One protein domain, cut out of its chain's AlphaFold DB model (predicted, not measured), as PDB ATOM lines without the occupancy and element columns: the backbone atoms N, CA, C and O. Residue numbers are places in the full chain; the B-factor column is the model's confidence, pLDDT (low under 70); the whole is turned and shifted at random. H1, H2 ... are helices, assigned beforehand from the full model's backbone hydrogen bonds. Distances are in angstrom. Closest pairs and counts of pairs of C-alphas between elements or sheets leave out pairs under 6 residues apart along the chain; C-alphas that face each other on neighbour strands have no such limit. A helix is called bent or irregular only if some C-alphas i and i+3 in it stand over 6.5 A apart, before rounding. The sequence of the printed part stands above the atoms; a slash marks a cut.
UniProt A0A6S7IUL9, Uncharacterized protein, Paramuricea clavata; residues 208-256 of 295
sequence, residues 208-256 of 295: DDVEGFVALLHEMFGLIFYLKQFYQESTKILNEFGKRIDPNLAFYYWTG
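Overview. This is residues 208 to 256 of the 295 residues of an uncharacterized protein of Paramuricea clavata (UniProt A0A6S7IUL9). Two helices cross loosely at a steep angle: a longer, kinked helix, H2, runs along the longest axis, and H1 crosses it with residues 213 to 217. A tight link joins them at one end of H2; at the other, residues 245 to 250 stick out and the tail folds back. The printed part has 49 residues, with H1 then H2, no named strand, and class all helix. It is only just compact, close to loose, with a radius of gyration of the C-alphas of 11.3 A, and spans 32 by 21 by 16 A.

Along the chain. H1, residues 208 to 221, begins at C-alpha 208 (33.324, 21.936, 31.899) and is 19.7 A long. H2, residues 227 to 245, measures 24.0 A and ends at C-alpha 245 (36.914, 21.629, 45.463). H2 is irregular, with C-alphas 232 and 235 7.8 A apart, and has a kink of 64 degrees near residue 234.

Arrangement. H1, with residues 213 to 217 alone, only just touches residues 237 to 241 of H2, with 3 pairs of C-alphas within 8 A. The closest C-alphas are those of Phe 213 and Phe 241, 7.3 A apart. The helices run opposite ways at a steep tilt of 62 degrees. Every O i to N i+4 pair is within hydrogen-bond range in H1, and 13 of 15 in H2.

Size, cuts and confidence. The C-alphas farthest apart, of Tyr 226 and Asn 248, are 32.4 A apart. The printed part has no cut. Residues 243 to 256 have pLDDT under 70.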
ATOM      1  N   ASP A 208      32.634  23.110  31.341       80.56
ATOM      2  CA  ASP A 208      33.324  21.936  31.899       80.56
ATOM      3  C   ASP A 208      33.123  21.785  33.419       80.56
ATOM      4  O   ASP A 208      32.976  20.664  33.917       80.56
ATOM      5  N   ASP A 209      33.072  22.893  34.169       78.12
ATOM      6  CA  ASP A 209      32.821  22.874  35.617       78.12
ATOM      7  C   ASP A 209      31.390  22.420  35.941       78.12
ATOM      8  O   ASP A 209      31.169  21.622  36.861       78.12
ATOM      9  N   VAL A 210      30.413  22.864  35.143       84.38
ATOM     10  CA  VAL A 210      29.014  22.426  35.249       84.38
ATOM     11  C   VAL A 210      28.895  20.958  34.851       84.38
ATOM     12  O   VAL A 210      28.224  20.189  35.541       84.38
ATOM     13  N   GLU A 211      29.587  20.521  33.797       83.50
ATOM     14  CA  GLU A 211      29.655  19.104  33.428       83.50
ATOM     15  C   GLU A 211      30.315  18.261  34.526       83.50
ATOM     16  O   GLU A 211      29.873  17.145  34.805       83.50
ATOM     17  N   GLY A 212      31.350  18.787  35.187       78.62
ATOM     18  CA  GLY A 212      31.986  18.170  36.350       78.62
ATOM     19  C   GLY A 212      31.012  18.001  37.516       78.62
ATOM     20  O   GLY A 212      30.941  16.922  38.111       78.62
ATOM     21  N   PHE A 213      30.205  19.026  37.790       82.00
ATOM     22  CA  PHE A 213      29.129  18.952  38.774       82.00
ATOM     23  C   PHE A 213      28.073  17.905  38.388       82.00
ATOM     24  O   PHE A 213      27.713  17.061  39.206       82.00
ATOM     25  N   VAL A 214      27.620  17.874  37.133       85.50
ATOM     26  CA  VAL A 214      26.654  16.867  36.658       85.50
ATOM     27  C   VAL A 214      27.240  15.448  36.722       85.50
ATOM     28  O   VAL A 214      26.548  14.508  37.115       85.50
ATOM     29  N   ALA A 215      28.528  15.272  36.431       83.00
ATOM     30  CA  ALA A 215      29.209  13.986  36.574       83.00
ATOM     31  C   ALA A 215      29.265  13.509  38.037       83.00
ATOM     32  O   ALA A 215      29.158  12.306  38.293       83.00
ATOM     33  N   LEU A 216      29.401  14.427  39.002       80.75
ATOM     34  CA  LEU A 216      29.247  14.114  40.427       80.75
ATOM     35  C   LEU A 216      27.821  13.629  40.732       80.75
ATOM     36  O   LEU A 216      27.664  12.629  41.431       80.75
ATOM     37  N   LEU A 217      26.789  14.278  40.182       85.94
ATOM     38  CA  LEU A 217      25.399  13.838  40.370       85.94
ATOM     39  C   LEU A 217      25.186  12.404  39.877       85.94
ATOM     40  O   LEU A 217      24.568  11.599  40.573       85.94
ATOM     41  N   HIS A 218      25.739  12.067  38.710       86.06
ATOM     42  CA  HIS A 218      25.651  10.716  38.159       86.06
ATOM     43  C   HIS A 218      26.379   9.665  38.998       86.06
ATOM     44  O   HIS A 218      25.927   8.527  39.082       86.06
ATOM     45  N   GLU A 219      27.484  10.031  39.643       82.69
ATOM     46  CA  GLU A 219      28.185   9.146  40.576       82.69
ATOM     47  C   GLU A 219      27.363   8.909  41.850       82.69
ATOM     48  O   GLU A 219      27.284   7.785  42.339       82.69
ATOM     49  N   MET A 220      26.721   9.957  42.373       81.81
ATOM     50  CA  MET A 220      25.956   9.880  43.619       81.81
ATOM     51  C   MET A 220      24.598   9.191  43.455       81.81
ATOM     52  O   MET A 220      24.152   8.501  44.373       81.81
ATOM     53  N   PHE A 221      23.921   9.393  42.323       86.69
ATOM     54  CA  PHE A 221      22.537   8.944  42.125       86.69
ATOM     55  C   PHE A 221      22.356   7.929  40.998       86.69
ATOM     56  O   PHE A 221      21.259   7.401  40.831       86.69
ATOM     57  N   GLY A 222      23.416   7.631  40.248       86.94
ATOM     58  CA  GLY A 222      23.357   6.816  39.042       86.94
ATOM     59  C   GLY A 222      23.064   7.633  37.779       86.94
ATOM     60  O   GLY A 222      22.846   8.845  37.799       86.94
ATOM     61  N   LEU A 223      23.054   6.945  36.634       87.56
ATOM     62  CA  LEU A 223      22.887   7.569  35.313       87.56
ATOM     63  C   LEU A 223      21.550   8.307  35.145       87.56
ATOM     64  O   LEU A 223      21.474   9.266  34.386       87.56
ATOM     65  N   ILE A 224      20.501   7.871  35.845       89.31
ATOM     66  CA  ILE A 224      19.160   8.453  35.774       89.31
ATOM     67  C   ILE A 224      18.686   8.715  37.201       89.31
ATOM     68  O   ILE A 224      18.601   7.788  38.001       89.31
ATOM     69  N   PHE A 225      18.346   9.966  37.501       90.75
ATOM     70  CA  PHE A 225      17.793  10.382  38.789       90.75
ATOM     71  C   PHE A 225      16.650  11.381  38.591       90.75
ATOM     72  O   PHE A 225      16.552  12.053  37.564       90.75
ATOM     73  N   TYR A 226      15.754  11.470  39.574       91.12
ATOM     74  CA  TYR A 226      14.575  12.335  39.495       91.12
ATOM     75  C   TYR A 226      14.836  13.711  40.106       91.12
ATOM     76  O   TYR A 226      15.564  13.842  41.090       91.12
ATOM     77  N   LEU A 227      14.128  14.730  39.614       91.88
ATOM     78  CA  LEU A 227      14.200  16.094  40.150       91.88
ATOM     79  C   LEU A 227      13.930  16.151  41.666       91.88
ATOM     80  O   LEU A 227      14.593  16.879  42.399       91.88
ATOM     81  N   LYS A 228      12.992  15.332  42.162       92.50
ATOM     82  CA  LYS A 228      12.695  15.230  43.599       92.50
ATOM     83  C   LYS A 228      13.907  14.756  44.410       92.50
ATOM     84  O   LYS A 228      14.175  15.320  45.464       92.50
ATOM     85  N   GLN A 229      14.631  13.755  43.907       87.81
ATOM     86  CA  GLN A 229      15.832  13.218  44.549       87.81
ATOM     87  C   GLN A 229      16.946  14.269  44.586       87.81
ATOM     88  O   GLN A 229      17.559  14.463  45.630       87.81
ATOM     89  N   PHE A 230      17.134  15.011  43.488       89.44
ATOM     90  CA  PHE A 230      18.078  16.128  43.437       89.44
ATOM     91  C   PHE A 230      17.781  17.185  44.512       89.44
ATOM     92  O   PHE A 230      18.682  17.574  45.249       89.44
ATOM     93  N   TYR A 231      16.522  17.618  44.659       91.31
ATOM     94  CA  TYR A 231      16.171  18.613  45.678       91.31
ATOM     95  C   TYR A 231      16.349  18.094  47.106       91.31
ATOM     96  O   TYR A 231      16.874  18.821  47.952       91.31
ATOM     97  N   GLN A 232      15.945  16.849  47.374       90.06
ATOM     98  CA  GLN A 232      16.047  16.245  48.707       90.06
ATOM     99  C   GLN A 232      17.500  16.091  49.162       90.06
ATOM    100  O   GLN A 232      17.808  16.330  50.326       90.06
ATOM    101  N   GLU A 233      18.393  15.753  48.236       87.19
ATOM    102  CA  GLU A 233      19.807  15.525  48.527       87.19
ATOM    103  C   GLU A 233      20.685  16.756  48.234       87.19
ATOM    104  O   GLU A 233      21.898  16.693  48.416       87.19
ATOM    105  N   SER A 234      20.103  17.888  47.816       84.00
ATOM    106  CA  SER A 234      20.828  19.095  47.375       84.00
ATOM    107  C   SER A 234      21.898  19.565  48.360       84.00
ATOM    108  O   SER A 234      23.039  19.801  47.970       84.00
ATOM    109  N   THR A 235      21.580  19.617  49.652       83.38
ATOM    110  CA  THR A 235      22.546  19.982  50.697       83.38
ATOM    111  C   THR A 235      23.715  19.000  50.765       83.38
ATOM    112  O   THR A 235      24.863  19.411  50.903       83.38
ATOM    113  N   LYS A 236      23.448  17.697  50.636       82.12
ATOM    114  CA  LYS A 236      24.488  16.664  50.637       82.12
ATOM    115  C   LYS A 236      25.366  16.769  49.394       82.12
ATOM    116  O   LYS A 236      26.581  16.700  49.525       82.12
ATOM    117  N   ILE A 237      24.769  16.990  48.222       80.12
ATOM    118  CA  ILE A 237      25.488  17.205  46.958       80.12
ATOM    119  C   ILE A 237      26.432  18.397  47.080       80.12
ATOM    120  O   ILE A 237      27.610  18.270  46.774       80.12
ATOM    121  N   LEU A 238      25.926  19.545  47.541       81.69
ATOM    122  CA  LEU A 238      26.727  20.761  47.679       81.69
ATOM    123  C   LEU A 238      27.856  20.574  48.695       81.69
ATOM    124  O   LEU A 238      28.961  21.051  48.462       81.69
ATOM    125  N   ASN A 239      27.616  19.823  49.772       78.75
ATOM    126  CA  ASN A 239      28.662  19.469  50.727       78.75
ATOM    127  C   ASN A 239      29.722  18.541  50.111       78.75
ATOM    128  O   ASN A 239      30.907  18.767  50.323       78.75
ATOM    129  N   GLU A 240      29.334  17.512  49.351       74.94
ATOM    130  CA  GLU A 240      30.290  16.628  48.662       74.94
ATOM    131  C   GLU A 240      31.067  17.361  47.565       74.94
ATOM    132  O   GLU A 240      32.276  17.178  47.440       74.94
ATOM    133  N   PHE A 241      30.409  18.238  46.809       75.00
ATOM    134  CA  PHE A 241      31.073  19.096  45.836       75.00
ATOM    135  C   PHE A 241      32.056  20.046  46.524       75.00
ATOM    136  O   PHE A 241      33.218  20.095  46.133       75.00
ATOM    137  N   GLY A 242      31.631  20.710  47.605       72.25
ATOM    138  CA  GLY A 242      32.474  21.570  48.437       72.25
ATOM    139  C   GLY A 242      33.721  20.850  48.954       72.25
ATOM    140  O   GLY A 242      34.820  21.386  48.869       72.25
ATOM    141  N   LYS A 243      33.576  19.592  49.393       69.69
ATOM    142  CA  LYS A 243      34.716  18.753  49.802       69.69
ATOM    143  C   LYS A 243      35.696  18.463  48.666       69.69
ATOM    144  O   LYS A 243      36.891  18.375  48.920       69.69
ATOM    145  N   ARG A 244      35.197  18.286  47.439       68.12
ATOM    146  CA  ARG A 244      36.013  17.970  46.253       68.12
ATOM    147  C   ARG A 244      36.768  19.175  45.698       68.12
ATOM    148  O   ARG A 244      37.774  18.979  45.027       68.12
ATOM    149  N   ILE A 245      36.290  20.392  45.956       68.00
ATOM    150  CA  ILE A 245      36.914  21.629  45.463       68.00
ATOM    151  C   ILE A 245      37.732  22.372  46.530       68.00
ATOM    152  O   ILE A 245      38.411  23.333  46.184       68.00
ATOM    153  N   ASP A 246      37.674  21.963  47.804       69.12
ATOM    154  CA  ASP A 246      38.472  22.563  48.880       69.12
ATOM    155  C   ASP A 246      39.804  21.811  49.062       69.12
ATOM    156  O   ASP A 246      39.824  20.703  49.614       69.12
ATOM    157  N   PRO A 247      40.938  22.409  48.649       62.47
ATOM    158  CA  PRO A 247      42.249  21.775  48.747       62.47
ATOM    159  C   PRO A 247      42.746  21.612  50.196       62.47
ATOM    160  O   PRO A 247      43.760  20.955  50.417       62.47
ATOM    161  N   ASN A 248      42.070  22.197  51.192       67.12
ATOM    162  CA  ASN A 248      42.502  22.166  52.593       67.12
ATOM    163  C   ASN A 248      41.877  21.022  53.411       67.12
ATOM    164  O   ASN A 248      42.200  20.857  54.590       67.12
ATOM    165  N   LEU A 249      40.971  20.230  52.829       59.88
ATOM    166  CA  LEU A 249      40.306  19.131  53.531       59.88
ATOM    167  C   LEU A 249      41.084  17.815  53.416       59.88
ATOM    168  O   LEU A 249      41.384  17.333  52.329       59.88
ATOM    169  N   ALA A 250      41.302  17.151  54.556       47.16
ATOM    170  CA  ALA A 250      42.030  15.877  54.644       47.16
ATOM    171  C   ALA A 250      41.421  14.727  53.807       47.16
ATOM    172  O   ALA A 250      42.115  13.764  53.482       47.16
ATOM    173  N   PHE A 251      40.134  14.816  53.452       41.84
ATOM    174  CA  PHE A 251      39.417  13.812  52.657       41.84
ATOM    175  C   PHE A 251      39.428  14.079  51.143       41.84
ATOM    176  O   PHE A 251      38.898  13.248  50.407       41.84
ATOM    177  N   TYR A 252      40.068  15.160  50.672       42.16
ATOM    178  CA  TYR A 252      40.294  15.425  49.242       42.16
ATOM    179  C   TYR A 252      40.872  14.184  48.524       42.16
ATOM    180  O   TYR A 252      40.385  13.759  47.475       42.16
ATOM    181  N   TYR A 253      41.809  13.500  49.193       39.34
ATOM    182  CA  TYR A 253      42.473  12.285  48.717       39.34
ATOM    183  C   TYR A 253      41.554  11.062  48.528       39.34
ATOM    184  O   TYR A 253      41.862  10.197  47.713       39.34
ATOM    185  N   TRP A 254      40.415  10.964  49.225       37.75
ATOM    186  CA  TRP A 254      39.519   9.793  49.123       37.75
ATOM    187  C   TRP A 254      38.531   9.883  47.952       37.75
ATOM    188  O   TRP A 254      37.935   8.880  47.567       37.75
ATOM    189  N   THR A 255      38.391  11.064  47.347       44.03
ATOM    190  CA  THR A 255      37.660  11.273  46.085       44.03
ATOM    191  C   THR A 255      38.583  11.317  44.858       44.03
ATOM    192  O   THR A 255      38.097  11.443  43.734       44.03
ATOM    193  N   GLY A 256      39.901  11.200  45.072       39.81
ATOM    194  CA  GLY A 256      40.978  11.467  44.112       39.81
ATOM    195  C   GLY A 256      41.244  10.398  43.048       39.81
ATOM    196  O   GLY A 256      42.119  10.590  42.214       39.81
TER     197      GLY A 256